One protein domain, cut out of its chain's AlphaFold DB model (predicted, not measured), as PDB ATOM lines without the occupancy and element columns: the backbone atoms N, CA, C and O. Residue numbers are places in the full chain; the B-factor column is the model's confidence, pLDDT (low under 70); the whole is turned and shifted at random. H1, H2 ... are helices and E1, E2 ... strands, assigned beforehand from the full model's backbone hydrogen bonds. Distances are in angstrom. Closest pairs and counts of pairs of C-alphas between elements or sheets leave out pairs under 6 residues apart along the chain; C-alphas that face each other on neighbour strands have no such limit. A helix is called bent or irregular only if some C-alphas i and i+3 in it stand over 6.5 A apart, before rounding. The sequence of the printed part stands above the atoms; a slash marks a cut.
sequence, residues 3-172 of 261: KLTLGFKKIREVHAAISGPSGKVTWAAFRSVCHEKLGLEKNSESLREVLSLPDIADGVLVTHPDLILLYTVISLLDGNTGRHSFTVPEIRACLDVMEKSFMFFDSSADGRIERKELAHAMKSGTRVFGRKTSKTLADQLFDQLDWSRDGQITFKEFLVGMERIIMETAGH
ATOM      1  N   LYS A   3     -45.906 -44.510 -28.866       78.75
ATOM      2  CA  LYS A   3     -45.704 -43.727 -27.631       78.75
ATOM      3  C   LYS A   3     -44.747 -44.399 -26.638       78.75
ATOM      4  O   LYS A   3     -43.889 -43.724 -26.081       78.75
ATOM      5  N   LEU A   4     -44.883 -45.713 -26.440       86.31
ATOM      6  CA  LEU A   4     -44.037 -46.470 -25.512       86.31
ATOM      7  C   LEU A   4     -42.603 -46.570 -26.035       86.31
ATOM      8  O   LEU A   4     -41.662 -46.231 -25.323       86.31
ATOM      9  N   THR A   5     -42.449 -46.965 -27.302       89.19
ATOM     10  CA  THR A   5     -41.136 -47.071 -27.949       89.19
ATOM     11  C   THR A   5     -40.397 -45.736 -27.914       89.19
ATOM     12  O   THR A   5     -39.240 -45.680 -27.505       89.19
ATOM     13  N   LEU A   6     -41.073 -44.641 -28.275       91.56
ATOM     14  CA  LEU A   6     -40.463 -43.316 -28.312       91.56
ATOM     15  C   LEU A   6     -40.076 -42.811 -26.915       91.56
ATOM     16  O   LEU A   6     -38.973 -42.298 -26.740       91.56
ATOM     17  N   GLY A   7     -40.937 -42.992 -25.911       92.62
ATOM     18  CA  GLY A   7     -40.628 -42.569 -24.545       92.62
ATOM     19  C   GLY A   7     -39.474 -43.356 -23.928       92.62
ATOM     20  O   GLY A   7     -38.546 -42.752 -23.398       92.62
ATOM     21  N   PHE A   8     -39.454 -44.685 -24.064       93.81
ATOM     22  CA  PHE A   8     -38.317 -45.480 -23.593       93.81
ATOM     23  C   PHE A   8     -37.026 -45.164 -24.366       93.81
ATOM     24  O   PHE A   8     -35.952 -45.139 -23.765       93.81
ATOM     25  N   LYS A   9     -37.111 -44.847 -25.669       94.00
ATOM     26  CA  LYS A   9     -35.950 -44.415 -26.465       94.00
ATOM     27  C   LYS A   9     -35.385 -43.111 -25.908       94.00
ATOM     28  O   LYS A   9     -34.180 -43.011 -25.699       94.00
ATOM     29  N   LYS A  10     -36.254 -42.158 -25.557       94.44
ATOM     30  CA  LYS A  10     -35.859 -40.910 -24.890       94.44
ATOM     31  C   LYS A  10     -35.219 -41.150 -23.523       94.44
ATOM     32  O   LYS A  10     -34.194 -40.543 -23.236       94.44
ATOM     33  N   ILE A  11     -35.747 -42.067 -22.711       94.62
ATOM     34  CA  ILE A  11     -35.131 -42.425 -21.419       94.62
ATOM     35  C   ILE A  11     -33.724 -43.015 -21.632       94.62
ATOM     36  O   ILE A  11     -32.792 -42.626 -20.928       94.62
ATOM     37  N   ARG A  12     -33.532 -43.890 -22.633       94.19
ATOM     38  CA  ARG A  12     -32.205 -44.434 -22.991       94.19
ATOM     39  C   ARG A  12     -31.233 -43.346 -23.450       94.19
ATOM     40  O   ARG A  12     -30.082 -43.339 -23.019       94.19
ATOM     41  N   GLU A  13     -31.687 -42.413 -24.286       94.06
ATOM     42  CA  GLU A  13     -30.890 -41.258 -24.726       94.06
ATOM     43  C   GLU A  13     -30.435 -40.405 -23.531       94.06
ATOM     44  O   GLU A  13     -29.269 -40.014 -23.459       94.06
ATOM     45  N   VAL A  14     -31.323 -40.167 -22.560       94.25
ATOM     46  CA  VAL A  14     -30.984 -39.457 -21.319       94.25
ATOM     47  C   VAL A  14     -29.949 -40.234 -20.504       94.25
ATOM     48  O   VAL A  14     -28.949 -39.650 -20.080       94.25
ATOM     49  N   HIS A  15     -30.140 -41.543 -20.308       93.88
ATOM     50  CA  HIS A  15     -29.180 -42.373 -19.571       93.88
ATOM     51  C   HIS A  15     -27.792 -42.340 -20.217       93.88
ATOM     52  O   HIS A  15     -26.797 -42.131 -19.518       93.88
ATOM     53  N   ALA A  16     -27.723 -42.447 -21.546       93.81
ATOM     54  CA  ALA A  16     -26.480 -42.341 -22.302       93.81
ATOM     55  C   ALA A  16     -25.839 -40.948 -22.165       93.81
ATOM     56  O   ALA A  16     -24.635 -40.832 -21.932       93.81
ATOM     57  N   ALA A  17     -26.638 -39.879 -22.235       93.19
ATOM     58  CA  ALA A  17     -26.159 -38.505 -22.090       93.19
ATOM     59  C   ALA A  17     -25.637 -38.183 -20.678       93.19
ATOM     60  O   ALA A  17     -24.794 -37.291 -20.523       93.19
ATOM     61  N   ILE A  18     -26.154 -38.862 -19.652       93.38
ATOM     62  CA  ILE A  18     -25.712 -38.742 -18.257       93.38
ATOM     63  C   ILE A  18     -24.470 -39.603 -18.002       93.38
ATOM     64  O   ILE A  18     -23.522 -39.138 -17.372       93.38
ATOM     65  N   SER A  19     -24.462 -40.836 -18.504       92.06
ATOM     66  CA  SER A  19     -23.387 -41.811 -18.276       92.06
ATOM     67  C   SER A  19     -22.141 -41.567 -19.130       92.06
ATOM     68  O   SER A  19     -21.050 -42.057 -18.820       92.06
ATOM     69  N   GLY A  20     -22.293 -40.792 -20.205       89.56
ATOM     70  CA  GLY A  20     -21.215 -40.458 -21.122       89.56
ATOM     71  C   GLY A  20     -20.595 -41.698 -21.785       89.56
ATOM     72  O   GLY A  20     -21.194 -42.776 -21.794       89.56
ATOM     73  N   PRO A  21     -19.361 -41.584 -22.310       88.00
ATOM     74  CA  PRO A  21     -18.704 -42.663 -23.054       88.00
ATOM     75  C   PRO A  21     -18.438 -43.926 -22.228       88.00
ATOM     76  O   PRO A  21     -18.280 -45.008 -22.778       88.00
ATOM     77  N   SER A  22     -18.361 -43.790 -20.901       88.44
ATOM     78  CA  SER A  22     -18.082 -44.913 -20.006       88.44
ATOM     79  C   SER A  22     -19.286 -45.841 -19.806       88.44
ATOM     80  O   SER A  22     -19.116 -46.957 -19.315       88.44
ATOM     81  N   GLY A  23     -20.500 -45.366 -20.124       88.75
ATOM     82  CA  GLY A  23     -21.752 -46.066 -19.827       88.75
ATOM     83  C   GLY A  23     -22.033 -46.241 -18.329       88.75
ATOM     84  O   GLY A  23     -22.962 -46.955 -17.961       88.75
ATOM     85  N   LYS A  24     -21.239 -45.609 -17.453       92.19
ATOM     86  CA  LYS A  24     -21.348 -45.709 -15.998       92.19
ATOM     87  C   LYS A  24     -21.408 -44.318 -15.381       92.19
ATOM     88  O   LYS A  24     -20.590 -43.456 -15.682       92.19
ATOM     89  N   VAL A  25     -22.333 -44.128 -14.452       95.12
ATOM     90  CA  VAL A  25     -22.433 -42.915 -13.640       95.12
ATOM     91  C   VAL A  25     -22.675 -43.320 -12.196       95.12
ATOM     92  O   VAL A  25     -23.513 -44.175 -11.920       95.12
ATOM     93  N   THR A  26     -21.907 -42.757 -11.267       95.25
ATOM     94  CA  THR A  26     -22.143 -42.964  -9.834       95.25
ATOM     95  C   THR A  26     -23.293 -42.085  -9.363       95.25
ATOM     96  O   THR A  26     -23.579 -41.055  -9.973       95.25
ATOM     97  N   TRP A  27     -23.931 -42.432  -8.250       93.56
ATOM     98  CA  TRP A  27     -25.005 -41.634  -7.667       93.56
ATOM     99  C   TRP A  27     -24.557 -40.195  -7.366       93.56
ATOM    100  O   TRP A  27     -25.278 -39.237  -7.648       93.56
ATOM    101  N   ALA A  28     -23.325 -40.009  -6.882       92.50
ATOM    102  CA  ALA A  28     -22.752 -38.678  -6.675       92.50
ATOM    103  C   ALA A  28     -22.626 -37.864  -7.978       92.50
ATOM    104  O   ALA A  28     -23.014 -36.691  -8.021       92.50
ATOM    105  N   ALA A  29     -22.130 -38.486  -9.053       93.56
ATOM    106  CA  ALA A  29     -22.017 -37.832 -10.354       93.56
ATOM    107  C   ALA A  29     -23.402 -37.543 -10.956       93.56
ATOM    108  O   ALA A  29     -23.640 -36.445 -11.456       93.56
ATOM    109  N   PHE A  30     -24.334 -38.489 -10.830       94.19
ATOM    110  CA  PHE A  30     -25.716 -38.364 -11.278       94.19
ATOM    111  C   PHE A  30     -26.408 -37.152 -10.646       94.19
ATOM    112  O   PHE A  30     -26.945 -36.313 -11.370       94.19
ATOM    113  N   ARG A  31     -26.330 -36.995  -9.316       92.06
ATOM    114  CA  ARG A  31     -26.942 -35.860  -8.596       92.06
ATOM    115  C   ARG A  31     -26.479 -34.504  -9.122       92.06
ATOM    116  O   ARG A  31     -27.286 -33.587  -9.233       92.06
ATOM    117  N   SER A  32     -25.211 -34.400  -9.512       91.62
ATOM    118  CA  SER A  32     -24.636 -33.154 -10.032       91.62
ATOM    119  C   SER A  32     -25.181 -32.750 -11.406       91.62
ATOM    120  O   SER A  32     -25.148 -31.571 -11.739       91.62
ATOM    121  N   VAL A  33     -25.678 -33.698 -12.210       92.12
ATOM    122  CA  VAL A  33     -26.068 -33.451 -13.616       92.12
ATOM    123  C   VAL A  33     -27.554 -33.686 -13.906       92.12
ATOM    124  O   VAL A  33     -28.059 -33.267 -14.950       92.12
ATOM    125  N   CYS A  34     -28.273 -34.360 -13.005       91.25
ATOM    126  CA  CYS A  34     -29.649 -34.802 -13.233       91.25
ATOM    127  C   CYS A  34     -30.643 -33.644 -13.433       91.25
ATOM    128  O   CYS A  34     -31.521 -33.739 -14.287       91.25
ATOM    129  N   HIS A  35     -30.462 -32.516 -12.738       89.25
ATOM    130  CA  HIS A  35     -31.331 -31.339 -12.868       89.25
ATOM    131  C   HIS A  35     -31.383 -30.759 -14.287       89.25
ATOM    132  O   HIS A  35     -32.384 -30.153 -14.658       89.25
ATOM    133  N   GLU A  36     -30.326 -30.939 -15.078       89.31
ATOM    134  CA  GLU A  36     -30.254 -30.422 -16.447       89.31
ATOM    135  C   GLU A  36     -30.580 -31.496 -17.486       89.31
ATOM    136  O   GLU A  36     -31.198 -31.210 -18.508       89.31
ATOM    137  N   LYS A  37     -30.164 -32.743 -17.237       91.00
ATOM    138  CA  LYS A  37     -30.207 -33.811 -18.243       91.00
ATOM    139  C   LYS A  37     -31.483 -34.649 -18.228       91.00
ATOM    140  O   LYS A  37     -31.750 -35.313 -19.221       91.00
ATOM    141  N   LEU A  38     -32.274 -34.623 -17.151       92.81
ATOM    142  CA  LEU A  38     -33.475 -35.463 -17.041       92.81
ATOM    143  C   LEU A  38     -34.673 -34.983 -17.875       92.81
ATOM    144  O   LEU A  38     -35.671 -35.697 -17.945       92.81
ATOM    145  N   GLY A  39     -34.622 -33.802 -18.497       90.94
ATOM    146  CA  GLY A  39     -35.794 -33.267 -19.202       90.94
ATOM    147  C   GLY A  39     -36.969 -33.008 -18.249       90.94
ATOM    148  O   GLY A  39     -38.121 -33.337 -18.550       90.94
ATOM    149  N   LEU A  40     -36.644 -32.475 -17.071       91.94
ATOM    150  CA  LEU A  40     -37.588 -32.047 -16.048       91.94
ATOM    151  C   LEU A  40     -37.543 -30.522 -15.909       91.94
ATOM    152  O   LEU A  40     -36.565 -29.878 -16.300       91.94
ATOM    153  N   GLU A  41     -38.593 -29.937 -15.340       90.12
ATOM    154  CA  GLU A  41     -38.647 -28.504 -15.080       90.12
ATOM    155  C   GLU A  41     -37.503 -28.056 -14.165       90.12
ATOM    156  O   GLU A  41     -37.099 -28.746 -13.217       90.12
ATOM    157  N   LYS A  42     -36.997 -26.845 -14.427       82.69
ATOM    158  CA  LYS A  42     -35.997 -26.214 -13.565       82.69
ATOM    159  C   LYS A  42     -36.573 -26.113 -12.155       82.69
ATOM    160  O   LYS A  42     -37.627 -25.520 -11.966       82.69
ATOM    161  N   ASN A  43     -35.842 -26.636 -11.171       84.94
ATOM    162  CA  ASN A  43     -36.263 -26.701  -9.768       84.94
ATOM    163  C   ASN A  43     -37.456 -27.628  -9.468       84.94
ATOM    164  O   ASN A  43     -38.112 -27.402  -8.455       84.94
ATOM    165  N   SER A  44     -37.706 -28.668 -10.280       90.31
ATOM    166  CA  SER A  44     -38.731 -29.688  -9.992       90.31
ATOM    167  C   SER A  44     -38.694 -30.131  -8.522       90.31
ATOM    168  O   SER A  44     -37.692 -30.672  -8.039       90.31
ATOM    169  N   GLU A  45     -39.791 -29.872  -7.807       91.94
ATOM    170  CA  GLU A  45     -39.954 -30.271  -6.407       91.94
ATOM    171  C   GLU A  45     -39.979 -31.791  -6.277       91.94
ATOM    172  O   GLU A  45     -39.283 -32.336  -5.428       91.94
ATOM    173  N   SER A  46     -40.682 -32.474  -7.182       93.19
ATOM    174  CA  SER A  46     -40.748 -33.935  -7.228       93.19
ATOM    175  C   SER A  46     -39.355 -34.555  -7.379       93.19
ATOM    176  O   SER A  46     -39.014 -35.487  -6.657       93.19
ATOM    177  N   LEU A  47     -38.486 -33.998  -8.237       93.38
ATOM    178  CA  LEU A  47     -37.091 -34.447  -8.323       93.38
ATOM    179  C   LEU A  47     -36.338 -34.217  -7.004       93.38
ATOM    180  O   LEU A  47     -35.614 -35.098  -6.553       93.38
ATOM    181  N   ARG A  48     -36.498 -33.046  -6.376       92.12
ATOM    182  CA  ARG A  48     -35.834 -32.738  -5.096       92.12
ATOM    183  C   ARG A  48     -36.266 -33.689  -3.986       92.12
ATOM    184  O   ARG A  48     -35.410 -34.147  -3.237       92.12
ATOM    185  N   GLU A  49     -37.555 -34.002  -3.904       91.50
ATOM    186  CA  GLU A  49     -38.103 -34.955  -2.938       91.50
ATOM    187  C   GLU A  49     -37.471 -36.337  -3.131       91.50
ATOM    188  O   GLU A  49     -36.945 -36.905  -2.175       91.50
ATOM    189  N   VAL A  50     -37.396 -36.829  -4.371       91.69
ATOM    190  CA  VAL A  50     -36.781 -38.131  -4.670       91.69
ATOM    191  C   VAL A  50     -35.280 -38.152  -4.366       91.69
ATOM    192  O   VAL A  50     -34.787 -39.110  -3.778       91.69
ATOM    193  N   LEU A  51     -34.541 -37.090  -4.699       90.25
ATOM    194  CA  LEU A  51     -33.108 -36.989  -4.389       90.25
ATOM    195  C   LEU A  51     -32.816 -36.824  -2.889       90.25
ATOM    196  O   LEU A  51     -31.680 -37.049  -2.467       90.25
ATOM    197  N   SER A  52     -33.812 -36.406  -2.104       88.12
ATOM    198  CA  SER A  52     -33.710 -36.258  -0.649       88.12
ATOM    199  C   SER A  52     -33.954 -37.560   0.116       88.12
ATOM    200  O   SER A  52     -33.706 -37.603   1.322       88.12
ATOM    201  N   LEU A  53     -34.427 -38.610  -0.567       81.81
ATOM    202  CA  LEU A  53     -34.654 -39.906   0.058       81.81
ATOM    203  C   LEU A  53     -33.327 -40.457   0.618       81.81
ATOM    204  O   LEU A  53     -32.306 -40.432  -0.083       81.81
ATOM    205  N   PRO A  54     -33.312 -40.938   1.875       71.50
ATOM    206  CA  PRO A  54     -32.152 -41.620   2.439       71.50
ATOM    207  C   PRO A  54     -31.763 -42.865   1.616       71.50
ATOM    208  O   PRO A  54     -32.584 -43.403   0.881       71.50
ATOM    209  N   ASP A  55     -30.530 -43.347   1.803       69.06
ATOM    210  CA  ASP A  55     -30.085 -44.727   1.493       69.06
ATOM    211  C   ASP A  55     -29.410 -45.055   0.151       69.06
ATOM    212  O   ASP A  55     -29.124 -46.226  -0.102       69.06
ATOM    213  N   ILE A  56     -29.013 -44.082  -0.675       84.06
ATOM    214  CA  ILE A  56     -28.158 -44.396  -1.839       84.06
ATOM    215  C   ILE A  56     -26.739 -43.881  -1.612       84.06
ATOM    216  O   ILE A  56     -26.479 -42.677  -1.628       84.06
ATOM    217  N   ALA A  57     -25.805 -44.812  -1.405       88.56
ATOM    218  CA  ALA A  57     -24.396 -44.486  -1.232       88.56
ATOM    219  C   ALA A  57     -23.802 -43.878  -2.514       88.56
ATOM    220  O   ALA A  57     -24.055 -44.342  -3.624       88.56
ATOM    221  N   ASP A  58     -22.939 -42.876  -2.351       90.25
ATOM    222  CA  ASP A  58     -22.354 -42.073  -3.433       90.25
ATOM    223  C   ASP A  58     -21.662 -42.885  -4.537       90.25
ATOM    224  O   ASP A  58     -21.637 -42.454  -5.691       90.25
ATOM    225  N   GLY A  59     -21.108 -44.047  -4.184       91.25
ATOM    226  CA  GLY A  59     -20.416 -44.953  -5.103       91.25
ATOM    227  C   GLY A  59     -21.323 -45.921  -5.870       91.25
ATOM    228  O   GLY A  59     -20.829 -46.614  -6.758       91.25
ATOM    229  N   VAL A  60     -22.620 -45.992  -5.553       93.31
ATOM    230  CA  VAL A  60     -23.575 -46.858  -6.262       93.31
ATOM    231  C   VAL A  60     -23.730 -46.363  -7.696       93.31
ATOM    232  O   VAL A  60     -23.824 -45.161  -7.934       93.31
ATOM    233  N   LEU A  61     -23.725 -47.279  -8.662       94.06
ATOM    234  CA  LEU A  61     -23.940 -46.932 -10.063       94.06
ATOM    235  C   LEU A  61     -25.428 -46.751 -10.344       94.06
ATOM    236  O   LEU A  61     -26.235 -47.563  -9.904       94.06
ATOM    237  N   VAL A  62     -25.767 -45.728 -11.123       94.00
ATOM    238  CA  VAL A  62     -27.130 -45.523 -11.622       94.00
ATOM    239  C   VAL A  62     -27.278 -46.256 -12.943       94.00
ATOM    240  O   VAL A  62     -26.711 -45.867 -13.971       94.00
ATOM    241  N   THR A  63     -28.028 -47.347 -12.914       94.00
ATOM    242  CA  THR A  63     -28.327 -48.142 -14.100       94.00
ATOM    243  C   THR A  63     -29.538 -47.580 -14.846       94.00
ATOM    244  O   THR A  63     -30.283 -46.744 -14.335       94.00
ATOM    245  N   HIS A  64     -29.752 -48.030 -16.084       93.00
ATOM    246  CA  HIS A  64     -30.939 -47.652 -16.856       93.00
ATOM    247  C   HIS A  64     -32.259 -48.067 -16.168       93.00
ATOM    248  O   HIS A  64     -33.148 -47.222 -16.064       93.00
ATOM    249  N   PRO A  65     -32.393 -49.288 -15.602       92.88
ATOM    250  CA  PRO A  65     -33.532 -49.635 -14.747       92.88
ATOM    251  C   PRO A  65     -33.765 -48.665 -13.583       92.88
ATOM    252  O   PRO A  65     -34.912 -48.312 -13.312       92.88
ATOM    253  N   ASP A  66     -32.702 -48.195 -12.923       93.12
ATOM    254  CA  ASP A  66     -32.832 -47.225 -11.826       93.12
ATOM    255  C   ASP A  66     -33.390 -45.889 -12.326       93.12
ATOM    256  O   ASP A  66     -34.200 -45.260 -11.650       93.12
ATOM    257  N   LEU A  67     -33.012 -45.477 -13.540       94.06
ATOM    258  CA  LEU A  67     -33.530 -44.265 -14.162       94.06
ATOM    259  C   LEU A  67     -35.020 -44.379 -14.513       94.06
ATOM    260  O   LEU A  67     -35.768 -43.427 -14.299       94.06
ATOM    261  N   ILE A  68     -35.466 -45.538 -15.014       94.75
ATOM    262  CA  ILE A  68     -36.895 -45.803 -15.252       94.75
ATOM    263  C   ILE A  68     -37.663 -45.671 -13.934       94.75
ATOM    264  O   ILE A  68     -38.654 -44.948 -13.880       94.75
ATOM    265  N   LEU A  69     -37.175 -46.309 -12.865       93.81
ATOM    266  CA  LEU A  69     -37.804 -46.241 -11.546       93.81
ATOM    267  C   LEU A  69     -37.848 -44.812 -11.003       93.81
ATOM    268  O   LEU A  69     -38.887 -44.387 -10.505       93.81
ATOM    269  N   LEU A  70     -36.760 -44.049 -11.144       94.69
ATOM    270  CA  LEU A  70     -36.709 -42.640 -10.757       94.69
ATOM    271  C   LEU A  70     -37.809 -41.833 -11.457       94.69
ATOM    272  O   LEU A  70     -38.571 -41.123 -10.801       94.69
ATOM    273  N   TYR A  71     -37.915 -41.957 -12.781       95.50
ATOM    274  CA  TYR A  71     -38.948 -41.274 -13.552       95.50
ATOM    275  C   TYR A  71     -40.353 -41.702 -13.138       95.50
ATOM    276  O   TYR A  71     -41.223 -40.852 -12.969       95.50
ATOM    277  N   THR A  72     -40.579 -42.994 -12.919       94.62
ATOM    278  CA  THR A  72     -41.866 -43.485 -12.428       94.62
ATOM    279  C   THR A  72     -42.226 -42.858 -11.084       94.62
ATOM    280  O   THR A  72     -43.334 -42.353 -10.944       94.62
ATOM    281  N   VAL A  73     -41.305 -42.817 -10.115       94.00
ATOM    282  CA  VAL A  73     -41.573 -42.203  -8.804       94.00
ATOM    283  C   VAL A  73     -41.911 -40.719  -8.954       94.00
ATOM    284  O   VAL A  73     -42.884 -40.259  -8.366       94.00
ATOM    285  N   ILE A  74     -41.176 -39.978  -9.789       94.62
ATOM    286  CA  ILE A  74     -41.476 -38.564 -10.070       94.62
ATOM    287  C   ILE A  74     -42.873 -38.416 -10.691       94.62
ATOM    288  O   ILE A  74     -43.624 -37.535 -10.285       94.62
ATOM    289  N   SER A  75     -43.244 -39.290 -11.631       93.88
ATOM    290  CA  SER A  75     -44.571 -39.290 -12.263       93.88
ATOM    291  C   SER A  75     -45.696 -39.561 -11.263       93.88
ATOM    292  O   SER A  75     -46.725 -38.888 -11.298       93.88
ATOM    293  N   LEU A  76     -45.492 -40.502 -10.337       92.88
ATOM    294  CA  LEU A  76     -46.461 -40.817  -9.286       92.88
ATOM    295  C   LEU A  76     -46.606 -39.666  -8.279       92.88
ATOM    296  O   LEU A  76     -47.723 -39.322  -7.893       92.88
ATOM    297  N   LEU A  77     -45.494 -39.035  -7.881       93.06
ATOM    298  CA  LEU A  77     -45.515 -37.854  -7.011       93.06
ATOM    299  C   LEU A  77     -46.244 -36.686  -7.675       93.06
ATOM    300  O   LEU A  77     -47.081 -36.043  -7.040       93.06
ATOM    301  N   ASP A  78     -45.967 -36.438  -8.954       92.12
ATOM    302  CA  ASP A  78     -46.660 -35.434  -9.756       92.12
ATOM    303  C   ASP A  78     -48.173 -35.689  -9.787       92.12
ATOM    304  O   ASP A  78     -48.954 -34.778  -9.509       92.12
ATOM    305  N   GLY A  79     -48.590 -36.933 -10.043       89.19
ATOM    306  CA  GLY A  79     -49.998 -37.333 -10.031       89.19
ATOM    307  C   GLY A  79     -50.679 -37.106  -8.677       89.19
ATOM    308  O   GLY A  79     -51.794 -36.590  -8.629       89.19
ATOM    309  N   ASN A  80     -49.993 -37.418  -7.574       89.81
ATOM    310  CA  ASN A  80     -50.522 -37.240  -6.220       89.81
ATOM    311  C   ASN A  80     -50.570 -35.766  -5.766       89.81
ATOM    312  O   ASN A  80     -51.396 -35.398  -4.934       89.81
ATOM    313  N   THR A  81     -49.688 -34.915  -6.295       89.94
ATOM    314  CA  THR A  81     -49.558 -33.499  -5.896       89.94
ATOM    315  C   THR A  81     -50.169 -32.515  -6.896       89.94
ATOM    316  O   THR A  81     -50.244 -31.321  -6.611       89.94
ATOM    317  N   GLY A  82     -50.616 -32.991  -8.061       88.44
ATOM    318  CA  GLY A  82     -51.102 -32.150  -9.158       88.44
ATOM    319  C   GLY A  82     -49.993 -31.368  -9.872       88.44
ATOM    320  O   GLY A  82     -50.273 -30.341 -10.492       88.44
ATOM    321  N   ARG A  83     -48.736 -31.816  -9.768       89.62
ATOM    322  CA  ARG A  83     -47.577 -31.192 -10.427       89.62
ATOM    323  C   ARG A  83     -47.361 -31.770 -11.832       89.62
ATOM    324  O   ARG A  83     -47.853 -32.842 -12.179       89.62
ATOM    325  N   HIS A  84     -46.592 -31.049 -12.646       87.50
ATOM    326  CA  HIS A  84     -46.218 -31.457 -14.002       87.50
ATOM    327  C   HIS A  84     -44.725 -31.205 -14.251       87.50
ATOM    328  O   HIS A  84     -44.343 -30.284 -14.960       87.50
ATOM    329  N   SER A  85     -43.871 -32.045 -13.671       89.38
ATOM    330  CA  SER A  85     -42.414 -31.902 -13.686       89.38
ATOM    331  C   SER A  85     -41.764 -32.236 -15.030       89.38
ATOM    332  O   SER A  85     -40.628 -31.834 -15.258       89.38
ATOM    333  N   PHE A  86     -42.416 -32.996 -15.910       90.94
ATOM    334  CA  PHE A  86     -41.814 -33.484 -17.157       90.94
ATOM    335  C   PHE A  86     -41.924 -32.479 -18.301       90.94
ATOM    336  O   PHE A  86     -43.028 -32.145 -18.722       90.94
ATOM    337  N   THR A  87     -40.786 -32.096 -18.891       90.62
ATOM    338  CA  THR A  87     -40.761 -31.241 -20.093       90.62
ATOM    339  C   THR A  87     -40.734 -32.046 -21.392       90.62
ATOM    340  O   THR A  87     -40.963 -31.485 -22.460       90.62
ATOM    341  N   VAL A  88     -40.429 -33.346 -21.322       92.62
ATOM    342  CA  VAL A  88     -40.377 -34.253 -22.479       92.62
ATOM    343  C   VAL A  88     -41.698 -35.032 -22.570       92.62
ATOM    344  O   VAL A  88     -41.914 -35.959 -21.778       92.62
ATOM    345  N   PRO A  89     -42.608 -34.680 -23.501       91.25
ATOM    346  CA  PRO A  89     -43.952 -35.255 -23.552       91.25
ATOM    347  C   PRO A  89     -43.952 -36.754 -23.867       91.25
ATOM    348  O   PRO A  89     -44.843 -37.472 -23.419       91.25
ATOM    349  N   GLU A  90     -42.952 -37.250 -24.593       93.56
ATOM    350  CA  GLU A  90     -42.794 -38.664 -24.925       93.56
ATOM    351  C   GLU A  90     -42.541 -39.515 -23.679       93.56
ATOM    352  O   GLU A  90     -43.125 -40.589 -23.537       93.56
ATOM    353  N   ILE A  91     -41.703 -39.022 -22.758       93.19
ATOM    354  CA  ILE A  91     -41.412 -39.703 -21.491       93.19
ATOM    355  C   ILE A  91     -42.683 -39.743 -20.647       93.19
ATOM    356  O   ILE A  91     -43.094 -40.819 -20.217       93.19
ATOM    357  N   ARG A  92     -43.359 -38.598 -20.487       91.75
ATOM    358  CA  ARG A  92     -44.622 -38.519 -19.740       91.75
ATOM    359  C   ARG A  92     -45.675 -39.473 -20.306       91.75
ATOM    360  O   ARG A  92     -46.236 -40.277 -19.573       91.75
ATOM    361  N   ALA A  93     -45.918 -39.421 -21.614       91.62
ATOM    362  CA  ALA A  93     -46.913 -40.271 -22.259       91.62
ATOM    363  C   ALA A  93     -46.578 -41.765 -22.132       91.62
ATOM    364  O   ALA A  93     -47.487 -42.585 -22.045       91.62
ATOM    365  N   CYS A  94     -45.293 -42.126 -22.133       93.00
ATOM    366  CA  CYS A  94     -44.857 -43.497 -21.898       93.00
ATOM    367  C   CYS A  94     -45.167 -43.948 -20.465       93.00
ATOM    368  O   CYS A  94     -45.810 -44.981 -20.294       93.00
ATOM    369  N   LEU A  95     -44.797 -43.153 -19.456       93.19
ATOM    370  CA  LEU A  95     -45.072 -43.459 -18.047       93.19
ATOM    371  C   LEU A  95     -46.578 -43.560 -17.770       93.19
ATOM    372  O   LEU A  95     -47.008 -44.531 -17.153       93.19
ATOM    373  N   ASP A  96     -47.380 -42.647 -18.328       91.25
ATOM    374  CA  ASP A  96     -48.845 -42.686 -18.231       91.25
ATOM    375  C   ASP A  96     -49.418 -43.998 -18.798       91.25
ATOM    376  O   ASP A  96     -50.380 -44.555 -18.267       91.25
ATOM    377  N   VAL A  97     -48.873 -44.491 -19.918       91.25
ATOM    378  CA  VAL A  97     -49.311 -45.763 -20.514       91.25
ATOM    379  C   VAL A  97     -48.842 -46.945 -19.672       91.25
ATOM    380  O   VAL A  97     -49.605 -47.898 -19.518       91.25
ATOM    381  N   MET A  98     -47.633 -46.898 -19.112       92.25
ATOM    382  CA  MET A  98     -47.102 -47.951 -18.245       92.25
ATOM    383  C   MET A  98     -47.917 -48.105 -16.962       92.25
ATOM    384  O   MET A  98     -48.312 -49.220 -16.630       92.25
ATOM    385  N   GLU A  99     -48.234 -46.998 -16.292       92.00
ATOM    386  CA  GLU A  99     -49.082 -46.976 -15.098       92.00
ATOM    387  C   GLU A  99     -50.475 -47.540 -15.401       92.00
ATOM    388  O   GLU A  99     -50.916 -48.498 -14.767       92.00
ATOM    389  N   LYS A 100     -51.140 -47.025 -16.444       90.75
ATOM    390  CA  LYS A 100     -52.477 -47.497 -16.845       90.75
ATOM    391  C   LYS A 100     -52.485 -48.963 -17.255       90.75
ATOM    392  O   LYS A 100     -53.457 -49.661 -16.987       90.75
ATOM    393  N   SER A 101     -51.426 -49.425 -17.917       90.25
ATOM    394  CA  SER A 101     -51.298 -50.832 -18.299       90.25
ATOM    395  C   SER A 101     -51.136 -51.707 -17.064       90.25
ATOM    396  O   SER A 101     -51.807 -52.727 -16.968       90.25
ATOM    397  N   PHE A 102     -50.309 -51.295 -16.099       92.19
ATOM    398  CA  PHE A 102     -50.142 -52.034 -14.851       92.19
ATOM    399  C   PHE A 102     -51.462 -52.137 -14.081       92.19
ATOM    400  O   PHE A 102     -51.886 -53.243 -13.776       92.19
ATOM    401  N   MET A 103     -52.167 -51.018 -13.884       91.25
ATOM    402  CA  MET A 103     -53.485 -51.002 -13.231       91.25
ATOM    403  C   MET A 103     -54.544 -51.825 -13.975       91.25
ATOM    404  O   MET A 103     -55.504 -52.297 -13.378       91.25
ATOM    405  N   PHE A 104     -54.414 -51.965 -15.294       89.50
ATOM    406  CA  PHE A 104     -55.310 -52.806 -16.079       89.50
ATOM    407  C   PHE A 104     -55.054 -54.301 -15.846       89.50
ATOM    408  O   PHE A 104     -55.997 -55.091 -15.854       89.50
ATOM    409  N   PHE A 105     -53.790 -54.694 -15.663       90.06
ATOM    410  CA  PHE A 105     -53.423 -56.079 -15.373       90.06
ATOM    411  C   PHE A 105     -53.642 -56.449 -13.903       90.06
ATOM    412  O   PHE A 105     -54.129 -57.545 -13.642       90.06
ATOM    413  N   ASP A 106     -53.313 -55.554 -12.971       93.19
ATOM    414  CA  ASP A 106     -53.540 -55.706 -11.529       93.19
ATOM    415  C   ASP A 106     -55.014 -55.428 -11.198       93.19
ATOM    416  O   ASP A 106     -55.414 -54.346 -10.764       93.19
ATOM    417  N   SER A 107     -55.852 -56.425 -11.470       89.75
ATOM    418  CA  SER A 107     -57.296 -56.349 -11.242       89.75
ATOM    419  C   SER A 107     -57.671 -56.308  -9.760       89.75
ATOM    420  O   SER A 107     -58.749 -55.821  -9.410       89.75
ATOM    421  N   SER A 108     -56.806 -56.849  -8.902       92.00
ATOM    422  CA  SER A 108     -56.992 -56.882  -7.457       92.00
ATOM    423  C   SER A 108     -56.580 -55.578  -6.763       92.00
ATOM    424  O   SER A 108     -57.037 -55.327  -5.647       92.00
ATOM    425  N   ALA A 109     -55.803 -54.731  -7.450       91.81
ATOM    426  CA  ALA A 109     -55.224 -53.487  -6.953       91.81
ATOM    427  C   ALA A 109     -54.352 -53.684  -5.701       91.81
ATOM    428  O   ALA A 109     -54.312 -52.820  -4.818       91.81
ATOM    429  N   ASP A 110     -53.669 -54.827  -5.605       92.75
ATOM    430  CA  ASP A 110     -52.759 -55.149  -4.502       92.75
ATOM    431  C   ASP A 110     -51.300 -54.735  -4.787       92.75
ATOM    432  O   ASP A 110     -50.417 -54.881  -3.932       92.75
ATOM    433  N   GLY A 111     -51.052 -54.152  -5.965       91.00
ATOM    434  CA  GLY A 111     -49.747 -53.690  -6.418       91.00
ATOM    435  C   GLY A 111     -48.902 -54.789  -7.060       91.00
ATOM    436  O   GLY A 111     -47.693 -54.594  -7.249       91.00
ATOM    437  N   ARG A 112     -49.499 -55.944  -7.368       94.75
ATOM    438  CA  ARG A 112     -48.839 -57.110  -7.955       94.75
ATOM    439  C   ARG A 112     -49.739 -57.726  -9.019       94.75
ATOM    440  O   ARG A 112     -50.951 -57.649  -8.951       94.75
ATOM    441  N   ILE A 113     -49.132 -58.340 -10.030       94.38
ATOM    442  CA  ILE A 113     -49.883 -59.056 -11.063       94.38
ATOM    443  C   ILE A 113     -49.653 -60.546 -10.873       94.38
ATOM    444  O   ILE A 113     -48.545 -61.053 -11.070       94.38
ATOM    445  N   GLU A 114     -50.711 -61.270 -10.544       93.69
ATOM    446  CA  GLU A 114     -50.683 -62.725 -10.517       93.69
ATOM    447  C   GLU A 114     -50.933 -63.321 -11.909       93.69
ATOM    448  O   GLU A 114     -51.615 -62.756 -12.770       93.69
ATOM    449  N   ARG A 115     -50.466 -64.557 -12.125       91.12
ATOM    450  CA  ARG A 115     -50.643 -65.277 -13.401       91.12
ATOM    451  C   ARG A 115     -52.104 -65.354 -13.849       91.12
ATOM    452  O   ARG A 115     -52.405 -65.270 -15.041       91.12
ATOM    453  N   LYS A 116     -53.027 -65.505 -12.893       90.44
ATOM    454  CA  LYS A 116     -54.473 -65.559 -13.160       90.44
ATOM    455  C   LYS A 116     -55.004 -64.231 -13.706       90.44
ATOM    456  O   LYS A 116     -55.870 -64.255 -14.578       90.44
ATOM    457  N   GLU A 117     -54.475 -63.110 -13.226       91.50
ATOM    458  CA  GLU A 117     -54.905 -61.766 -13.606       91.50
ATOM    459  C   GLU A 117     -54.383 -61.411 -14.991       91.50
ATOM    460  O   GLU A 117     -55.169 -61.030 -15.859       91.50
ATOM    461  N   LEU A 118     -53.105 -61.695 -15.264       88.12
ATOM    462  CA  LEU A 118     -52.541 -61.542 -16.606       88.12
ATOM    463  C   LEU A 118     -53.309 -62.389 -17.636       88.12
ATOM    464  O   LEU A 118     -53.708 -61.899 -18.696       88.12
ATOM    465  N   ALA A 119     -53.596 -63.653 -17.309       84.69
ATOM    466  CA  ALA A 119     -54.377 -64.529 -18.177       84.69
ATOM    467  C   ALA A 119     -55.825 -64.042 -18.366       84.69
ATOM    468  O   ALA A 119     -56.405 -64.244 -19.437       84.69
ATOM    469  N   HIS A 120     -56.430 -63.431 -17.345       85.44
ATOM    470  CA  HIS A 120     -57.767 -62.849 -17.435       85.44
ATOM    471  C   HIS A 120     -57.777 -61.624 -18.357       85.44
ATOM    472  O   HIS A 120     -58.559 -61.583 -19.308       85.44
ATOM    473  N   ALA A 121     -56.845 -60.694 -18.149       83.25
ATOM    474  CA  ALA A 121     -56.665 -59.499 -18.964       83.25
ATOM    475  C   ALA A 121     -56.358 -59.821 -20.437       83.25
ATOM    476  O   ALA A 121     -56.749 -59.085 -21.339       83.25
ATOM    477  N   MET A 122     -55.691 -60.939 -20.732       77.25
ATOM    478  CA  MET A 122     -55.444 -61.370 -22.117       77.25
ATOM    479  C   MET A 122     -56.689 -61.992 -22.765       77.25
ATOM    480  O   MET A 122     -56.954 -61.771 -23.946       77.25
ATOM    481  N   LYS A 123     -57.525 -62.694 -21.991       73.94
ATOM    482  CA  LYS A 123     -58.801 -63.248 -22.480       73.94
ATOM    483  C   LYS A 123     -59.849 -62.183 -22.787       73.94
ATOM    484  O   LYS A 123     -60.708 -62.438 -23.627       73.94
ATOM    485  N   SER A 124     -59.779 -61.001 -22.177       69.81
ATOM    486  CA  SER A 124     -60.716 -59.896 -22.435       69.81
ATOM    487  C   SER A 124     -60.526 -59.215 -23.803       69.81
ATOM    488  O   SER A 124     -61.032 -58.119 -24.024       69.81
ATOM    489  N   GLY A 125     -59.812 -59.851 -24.742       58.81
ATOM    490  CA  GLY A 125     -59.593 -59.342 -26.098       58.81
ATOM    491  C   GLY A 125     -58.443 -58.341 -26.207       58.81
ATOM    492  O   GLY A 125     -58.304 -57.670 -27.231       58.81
ATOM    493  N   THR A 126     -57.610 -58.241 -25.170       63.00
ATOM    494  CA  THR A 126     -56.491 -57.302 -25.125       63.00
ATOM    495  C   THR A 126     -55.415 -57.716 -26.118       63.00
ATOM    496  O   THR A 126     -54.860 -58.817 -26.048       63.00
ATOM    497  N   ARG A 127     -55.079 -56.804 -27.036       62.34
ATOM    498  CA  ARG A 127     -53.860 -56.924 -27.834       62.34
ATOM    499  C   ARG A 127     -52.690 -56.460 -26.986       62.34
ATOM    500  O   ARG A 127     -52.447 -55.264 -26.860       62.34
ATOM    501  N   VAL A 128     -51.957 -57.407 -26.427       59.16
ATOM    502  CA  VAL A 128     -50.660 -57.120 -25.823       59.16
ATOM    503  C   VAL A 128     -49.660 -57.056 -26.981       59.16
ATOM    504  O   VAL A 128     -49.558 -57.990 -27.775       59.16
ATOM    505  N   PHE A 129     -49.017 -55.899 -27.164       58.94
ATOM    506  CA  PHE A 129     -48.086 -55.633 -28.275       58.94
ATOM    507  C   PHE A 129     -48.686 -55.750 -29.688       58.94
ATOM    508  O   PHE A 129     -48.009 -56.154 -30.625       58.94
ATOM    509  N   GLY A 130     -49.972 -55.427 -29.866       56.16
ATOM    510  CA  GLY A 130     -50.619 -55.473 -31.186       56.16
ATOM    511  C   GLY A 130     -50.942 -56.884 -31.704       56.16
ATOM    512  O   GLY A 130     -51.681 -57.005 -32.680       56.16
ATOM    513  N   ARG A 131     -50.493 -57.944 -31.016       56.28
ATOM    514  CA  ARG A 131     -50.786 -59.346 -31.348       56.28
ATOM    515  C   ARG A 131     -52.041 -59.826 -30.614       56.28
ATOM    516  O   ARG A 131     -52.309 -59.418 -29.484       56.28
ATOM    517  N   LYS A 132     -52.824 -60.705 -31.249       53.09
ATOM    518  CA  LYS A 132     -53.891 -61.445 -30.552       53.09
ATOM    519  C   LYS A 132     -53.232 -62.396 -29.559       53.09
ATOM    520  O   LYS A 132     -52.346 -63.162 -29.924       53.09
ATOM    521  N   THR A 133     -53.651 -62.320 -28.310       56.97
ATOM    522  CA  THR A 133     -53.024 -63.050 -27.216       56.97
ATOM    523  C   THR A 133     -53.599 -64.465 -27.116       56.97
ATOM    524  O   THR A 133     -54.812 -64.661 -27.080       56.97
ATOM    525  N   SER A 134     -52.730 -65.479 -27.119       63.62
ATOM    526  CA  SER A 134     -53.086 -66.870 -26.808       63.62
ATOM    527  C   SER A 134     -52.769 -67.175 -25.340       63.62
ATOM    528  O   SER A 134     -51.939 -66.505 -24.724       63.62
ATOM    529  N   LYS A 135     -53.379 -68.226 -24.773       64.94
ATOM    530  CA  LYS A 135     -53.050 -68.697 -23.412       64.94
ATOM    531  C   LYS A 135     -51.549 -68.988 -23.260       64.94
ATOM    532  O   LYS A 135     -50.968 -68.650 -22.240       64.94
ATOM    533  N   THR A 136     -50.923 -69.539 -24.301       75.94
ATOM    534  CA  THR A 136     -49.482 -69.821 -24.333       75.94
ATOM    535  C   THR A 136     -48.625 -68.556 -24.305       75.94
ATOM    536  O   THR A 136     -47.589 -68.549 -23.653       75.94
ATOM    537  N   LEU A 137     -49.066 -67.471 -24.952       77.12
ATOM    538  CA  LEU A 137     -48.354 -66.194 -24.927       77.12
ATOM    539  C   LEU A 137     -48.431 -65.525 -23.549       77.12
ATOM    540  O   LEU A 137     -47.478 -64.872 -23.140       77.12
ATOM    541  N   ALA A 138     -49.547 -65.690 -22.834       80.31
ATOM    542  CA  ALA A 138     -49.708 -65.164 -21.478       80.31
ATOM    543  C   ALA A 138     -48.707 -65.775 -20.506       80.31
ATOM    544  O   ALA A 138     -48.048 -65.051 -19.767       80.31
ATOM    545  N   ASP A 139     -48.562 -67.098 -20.556       85.50
ATOM    546  CA  ASP A 139     -47.608 -67.815 -19.718       85.50
ATOM    547  C   ASP A 139     -46.163 -67.430 -20.068       85.50
ATOM    548  O   ASP A 139     -45.378 -67.140 -19.173       85.50
ATOM    549  N   GLN A 140     -45.835 -67.317 -21.361       85.19
ATOM    550  CA  GLN A 140     -44.512 -66.862 -21.807       85.19
ATOM    551  C   GLN A 140     -44.193 -65.432 -21.365       85.19
ATOM    552  O   GLN A 140     -43.072 -65.164 -20.941       85.19
ATOM    553  N   LEU A 141     -45.156 -64.513 -21.478       86.62
ATOM    554  CA  LEU A 141     -44.984 -63.135 -21.026       86.62
ATOM    555  C   LEU A 141     -44.807 -63.089 -19.509       86.62
ATOM    556  O   LEU A 141     -43.932 -62.381 -19.027       86.62
ATOM    557  N   PHE A 142     -45.597 -63.868 -18.768       91.06
ATOM    558  CA  PHE A 142     -45.467 -63.955 -17.320       91.06
ATOM    559  C   PHE A 142     -44.060 -64.396 -16.920       91.06
ATOM    560  O   PHE A 142     -43.398 -63.717 -16.143       91.06
ATOM    561  N   ASP A 143     -43.575 -65.488 -17.509       90.69
ATOM    562  CA  ASP A 143     -42.264 -66.054 -17.192       90.69
ATOM    563  C   ASP A 143     -41.106 -65.120 -17.596       90.69
ATOM    564  O   ASP A 143     -40.018 -65.186 -17.026       90.69
ATOM    565  N   GLN A 144     -41.327 -64.237 -18.578       88.88
ATOM    566  CA  GLN A 144     -40.368 -63.198 -18.962       88.88
ATOM    567  C   GLN A 144     -40.361 -61.991 -18.027       88.88
ATOM    568  O   GLN A 144     -39.366 -61.270 -18.022       88.88
ATOM    569  N   LEU A 145     -41.442 -61.739 -17.288       92.38
ATOM    570  CA  LEU A 145     -41.563 -60.602 -16.374       92.38
ATOM    571  C   LEU A 145     -41.252 -60.999 -14.922       92.38
ATOM    572  O   LEU A 145     -40.639 -60.215 -14.207       92.38
ATOM    573  N   ASP A 146     -41.617 -62.211 -14.498       94.75
ATOM    574  CA  ASP A 146     -41.377 -62.747 -13.150       94.75
ATOM    575  C   ASP A 146     -39.921 -63.233 -12.986       94.75
ATOM    576  O   ASP A 146     -39.599 -64.423 -13.072       94.75
ATOM    577  N   TRP A 147     -38.998 -62.288 -12.795       92.62
ATOM    578  CA  TRP A 147     -37.573 -62.594 -12.618       92.62
ATOM    579  C   TRP A 147     -37.243 -63.124 -11.232       92.62
ATOM    580  O   TRP A 147     -36.302 -63.910 -11.092       92.62
ATOM    581  N   SER A 148     -37.985 -62.684 -10.216       92.94
ATOM    582  CA  SER A 148     -37.826 -63.172  -8.849       92.94
ATOM    583  C   SER A 148     -38.346 -64.603  -8.668       92.94
ATOM    584  O   SER A 148     -37.864 -65.309  -7.778       92.94
ATOM    585  N   ARG A 149     -39.231 -65.069  -9.563       92.31
ATOM    586  CA  ARG A 149     -39.873 -66.391  -9.549       92.31
ATOM    587  C   ARG A 149     -40.696 -66.635  -8.290       92.31
ATOM    588  O   ARG A 149     -40.784 -67.773  -7.819       92.31
ATOM    589  N   ASP A 150     -41.281 -65.578  -7.740       93.94
ATOM    590  CA  ASP A 150     -42.182 -65.665  -6.591       93.94
ATOM    591  C   ASP A 150     -43.645 -65.917  -7.015       93.94
ATOM    592  O   ASP A 150     -44.513 -66.137  -6.168       93.94
ATOM    593  N   GLY A 151     -43.906 -65.983  -8.329       92.81
ATOM    594  CA  GLY A 151     -45.230 -66.215  -8.895       92.81
ATOM    595  C   GLY A 151     -46.082 -64.950  -8.982       92.81
ATOM    596  O   GLY A 151     -47.283 -65.056  -9.260       92.81
ATOM    597  N   GLN A 152     -45.485 -63.779  -8.764       94.75
ATOM    598  CA  GLN A 152     -46.110 -62.467  -8.844       94.75
ATOM    599  C   GLN A 152     -45.203 -61.513  -9.630       94.75
ATOM    600  O   GLN A 152     -43.987 -61.572  -9.550       94.75
ATOM    601  N   ILE A 153     -45.788 -60.601 -10.403       95.94
ATOM    602  CA  ILE A 153     -45.017 -59.557 -11.086       95.94
ATOM    603  C   ILE A 153     -45.216 -58.257 -10.320       95.94
ATOM    604  O   ILE A 153     -46.316 -57.702 -10.280       95.94
ATOM    605  N   THR A 154     -44.145 -57.753  -9.721       95.44
ATOM    606  CA  THR A 154     -44.144 -56.439  -9.074       95.44
ATOM    607  C   THR A 154     -44.155 -55.311 -10.105       95.44
ATOM    608  O   THR A 154     -43.754 -55.485 -11.258       95.44
ATOM    609  N   PHE A 155     -44.532 -54.097  -9.690       94.25
ATOM    610  CA  PHE A 155     -44.495 -52.946 -10.599       94.25
ATOM    611  C   PHE A 155     -43.093 -52.680 -11.173       94.25
ATOM    612  O   PHE A 155     -42.955 -52.342 -12.346       94.25
ATOM    613  N   LYS A 156     -42.032 -52.911 -10.386       94.00
ATOM    614  CA  LYS A 156     -40.642 -52.804 -10.854       94.00
ATOM    615  C   LYS A 156     -40.333 -53.806 -11.969       94.00
ATOM    616  O   LYS A 156     -39.775 -53.415 -12.991       94.00
ATOM    617  N   GLU A 157     -40.675 -55.076 -11.773       95.19
ATOM    618  CA  GLU A 157     -40.474 -56.128 -12.778       95.19
ATOM    619  C   GLU A 157     -41.270 -55.839 -14.050       95.19
ATOM    620  O   GLU A 157     -40.722 -55.902 -15.150       95.19
ATOM    621  N   PHE A 158     -42.526 -55.411 -13.899       94.44
ATOM    622  CA  PHE A 158     -43.352 -54.991 -15.021       94.44
ATOM    623  C   PHE A 158     -42.703 -53.847 -15.809       94.44
ATOM    624  O   PHE A 158     -42.575 -53.943 -17.025       94.44
ATOM    625  N   LEU A 159     -42.248 -52.780 -15.145       94.12
ATOM    626  CA  LEU A 159     -41.656 -51.619 -15.815       94.12
ATOM    627  C   LEU A 159     -40.417 -51.986 -16.631       94.12
ATOM    628  O   LEU A 159     -40.332 -51.660 -17.816       94.12
ATOM    629  N   VAL A 160     -39.463 -52.666 -15.996       92.75
ATOM    630  CA  VAL A 160     -38.181 -52.992 -16.629       92.75
ATOM    631  C   VAL A 160     -38.371 -54.087 -17.684       92.75
ATOM    632  O   VAL A 160     -37.762 -54.029 -18.750       92.75
ATOM    633  N   GLY A 161     -39.236 -55.071 -17.431       92.06
ATOM    634  CA  GLY A 161     -39.499 -56.152 -18.376       92.06
ATOM    635  C   GLY A 161     -40.257 -55.683 -19.613       92.06
ATOM    636  O   GLY A 161     -39.878 -56.023 -20.733       92.06
ATOM    637  N   MET A 162     -41.260 -54.823 -19.441       90.19
ATOM    638  CA  MET A 162     -41.966 -54.213 -20.567       90.19
ATOM    639  C   MET A 162     -41.048 -53.311 -21.387       90.19
ATOM    640  O   MET A 162     -41.093 -53.382 -22.612       90.19
ATOM    641  N   GLU A 163     -40.194 -52.501 -20.747       92.00
ATOM    642  CA  GLU A 163     -39.202 -51.689 -21.462       92.00
ATOM    643  C   GLU A 163     -38.336 -52.549 -22.380       92.00
ATOM    644  O   GLU A 163     -38.206 -52.247 -23.570       92.00
ATOM    645  N   ARG A 164     -37.818 -53.659 -21.846       90.44
ATOM    646  CA  ARG A 164     -36.982 -54.595 -22.588       90.44
ATOM    647  C   ARG A 164     -37.728 -55.194 -23.777       90.44
ATOM    648  O   ARG A 164     -37.236 -55.106 -24.898       90.44
ATOM    649  N   ILE A 165     -38.922 -55.742 -23.553       87.81
ATOM    650  CA  ILE A 165     -39.729 -56.390 -24.600       87.81
ATOM    651  C   ILE A 165     -40.096 -55.395 -25.708       87.81
ATOM    652  O   ILE A 165     -40.020 -55.719 -26.894       87.81
ATOM    653  N   ILE A 166     -40.488 -54.172 -25.340       86.94
ATOM    654  CA  ILE A 166     -40.868 -53.123 -26.296       86.94
ATOM    655  C   ILE A 166     -39.665 -52.714 -27.142       86.94
ATOM    656  O   ILE A 166     -39.806 -52.523 -28.349       86.94
ATOM    657  N   MET A 167     -38.491 -52.615 -26.526       87.25
ATOM    658  CA  MET A 167     -37.250 -52.269 -27.213       87.25
ATOM    659  C   MET A 167     -36.743 -53.380 -28.128       87.25
ATOM    660  O   MET A 167     -36.295 -53.091 -29.232       87.25
ATOM    661  N   GLU A 168     -36.852 -54.638 -27.710       84.88
ATOM    662  CA  GLU A 168     -36.502 -55.795 -28.540       84.88
ATOM    663  C   GLU A 168     -37.467 -55.946 -29.725       84.88
ATOM    664  O   GLU A 168     -37.038 -56.229 -30.839       84.88
ATOM    665  N   THR A 169     -38.765 -55.701 -29.519       80.25
ATOM    666  CA  THR A 169     -39.766 -55.811 -30.593       80.25
ATOM    667  C   THR A 169     -39.644 -54.671 -31.605       80.25
ATOM    668  O   THR A 169     -39.790 -54.909 -32.797       80.25
ATOM    669  N   ALA A 170     -39.343 -53.449 -31.156       75.06
ATOM    670  CA  ALA A 170     -39.190 -52.296 -32.044       75.06
ATOM    671  C   ALA A 170     -38.002 -52.427 -33.013       75.06
ATOM    672  O   ALA A 170     -38.069 -51.897 -34.112       75.06
ATOM    673  N   GLY A 171     -36.941 -53.141 -32.626       59.41
ATOM    674  CA  GLY A 171     -35.785 -53.384 -33.496       59.41
ATOM    675  C   GLY A 171     -36.027 -54.395 -34.623       59.41
ATOM    676  O   GLY A 171     -35.162 -54.532 -35.471       59.41
ATOM    677  N   HIS A 172     -37.168 -55.095 -34.633       57.41
ATOM    678  CA  HIS A 172     -37.538 -56.055 -35.685       57.41
ATOM    679  C   HIS A 172     -38.570 -55.491 -36.679       57.41
ATOM    680  O   HIS A 172     -38.963 -56.193 -37.602       57.41
TER     681      HIS A 172
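Overview. This is residues 3 to 172 of the 261 residues of an uncharacterized protein of Volvox carteri f. nagariensis (UniProt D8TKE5). Four helices, H1, H4, H5 and H8, cross one another at wide angles and make the core. Short helices extend it at both ends of the longest axis: H2 and H3 at one end, H6 and H7 with the small pair of strands E1 and E2 at the other. The printed part has 170 residues, with eight named helices and two named strands in the order H1, H2, H3, H4, H5, E1, H6, H7, E2, H8. The two strands make one antiparallel sheet, in the order E1 - E2, and the class is mostly helix. The whole is compact, with a radius of gyration of the C-alphas of 16.8 A and spans of 47 by 36 by 30 A.

Arrangement. H1, residues 3 to 22, has a kink of 49 degrees near residue 16 and is irregular, with C-alphas 18 and 21 9.4 A apart. H2, residues 27 to 37, is irregular too, with C-alphas 32 and 35 7.5 A apart. Residues 14 to 18 of H1 touch H2 at a steep tilt of 53 degrees, the closest C-alphas being those of Val 14 and Lys 37, 6.5 A apart. H3, residues 45 to 51, is close to H2 but not clearly touching, with the C-alphas of Arg 31 and Leu 51 closest at 7.5 A. H3 and H4, residues 64 to 81, form a helical hairpin, running opposite ways at a steep tilt of 39 degrees; the closest C-alphas are those of Ser 46 and Ile 74, 5.5 A. Residues 64 to 68 of H4 touch residues 11 to 15 of H1, closest at the C-alphas of His 15 and His 64, 6.2 A. H5, residues 89 to 105, touches H1 with residues 90 to 97, at a steep tilt of 61 degrees; the closest C-alphas are those of Gly 7 and Ile 91, 4.3 A. H5 also touches H4, about perpendicular at 84 degrees, with the C-alphas of Thr 72 and Leu 95 closest at 6.5 A. E1, residues 112 to 114, and E2, residues 152 to 154, are antiparallel neighbours at 154 degrees; N 113 and O 153 are 2.9 A apart, as are N 153 and O 113, both within hydrogen-bond range. H6, residues 115 to 123, touches H5 at residues 104 to 105, with the C-alphas of Phe 105 and Leu 118 closest at 5.7 A. H7, residues 135 to 145, touches H6 at a steep tilt of 49 degrees, opposite ways, closest at the C-alphas of Ala 119 and Ala 138, 5.8 A. H8, residues 155 to 170, touches H7 at 69 degrees, a steep tilt only just short of about perpendicular, with the C-alphas of Leu 145 and Gly 161 closest at 5.3 A. H8 touches H1, about perpendicular at 85 degrees, with the C-alphas of Thr 5 and Ile 166 closest at 6.3 A. H8 touches H4, with the C-alphas of Pro 65 and Val 160 closest at 6.0 A, and only just touches H5, with 3 pairs of C-alphas within 8 A, the closest those of Met 98 and Leu 159, 7.0 A. H2 and H6 are apart, as are H3 and H7. Every O i to N i+4 pair is within hydrogen-bond range in H3, H4, H5, H6, H7 and H8; H1 has 14 of 16 and H2 3 of 7, with 5 of 8 O i to N i+3 pairs within range in H2.

Along the chain. H1 begins at C-alpha 3, (-45.704, -43.727, -27.631), and is 28.7 A from first to last C-alpha. H4 is 25.8 A long, H5 24.3 A and H8 22.1 A, ending at C-alpha 170, (-39.190, -52.296, -32.044).

Size, cuts and confidence. The C-alphas of Ser 32 and Lys 135, 47.4 A apart, are the two farthest apart. The printed part has no cut. The links from H3 to H4 and from H6 to H7 are long. Mean pLDDT of the printed part is 88.0, and residue 55, residues 124 to 135 and residues 171 to 172 are under 70.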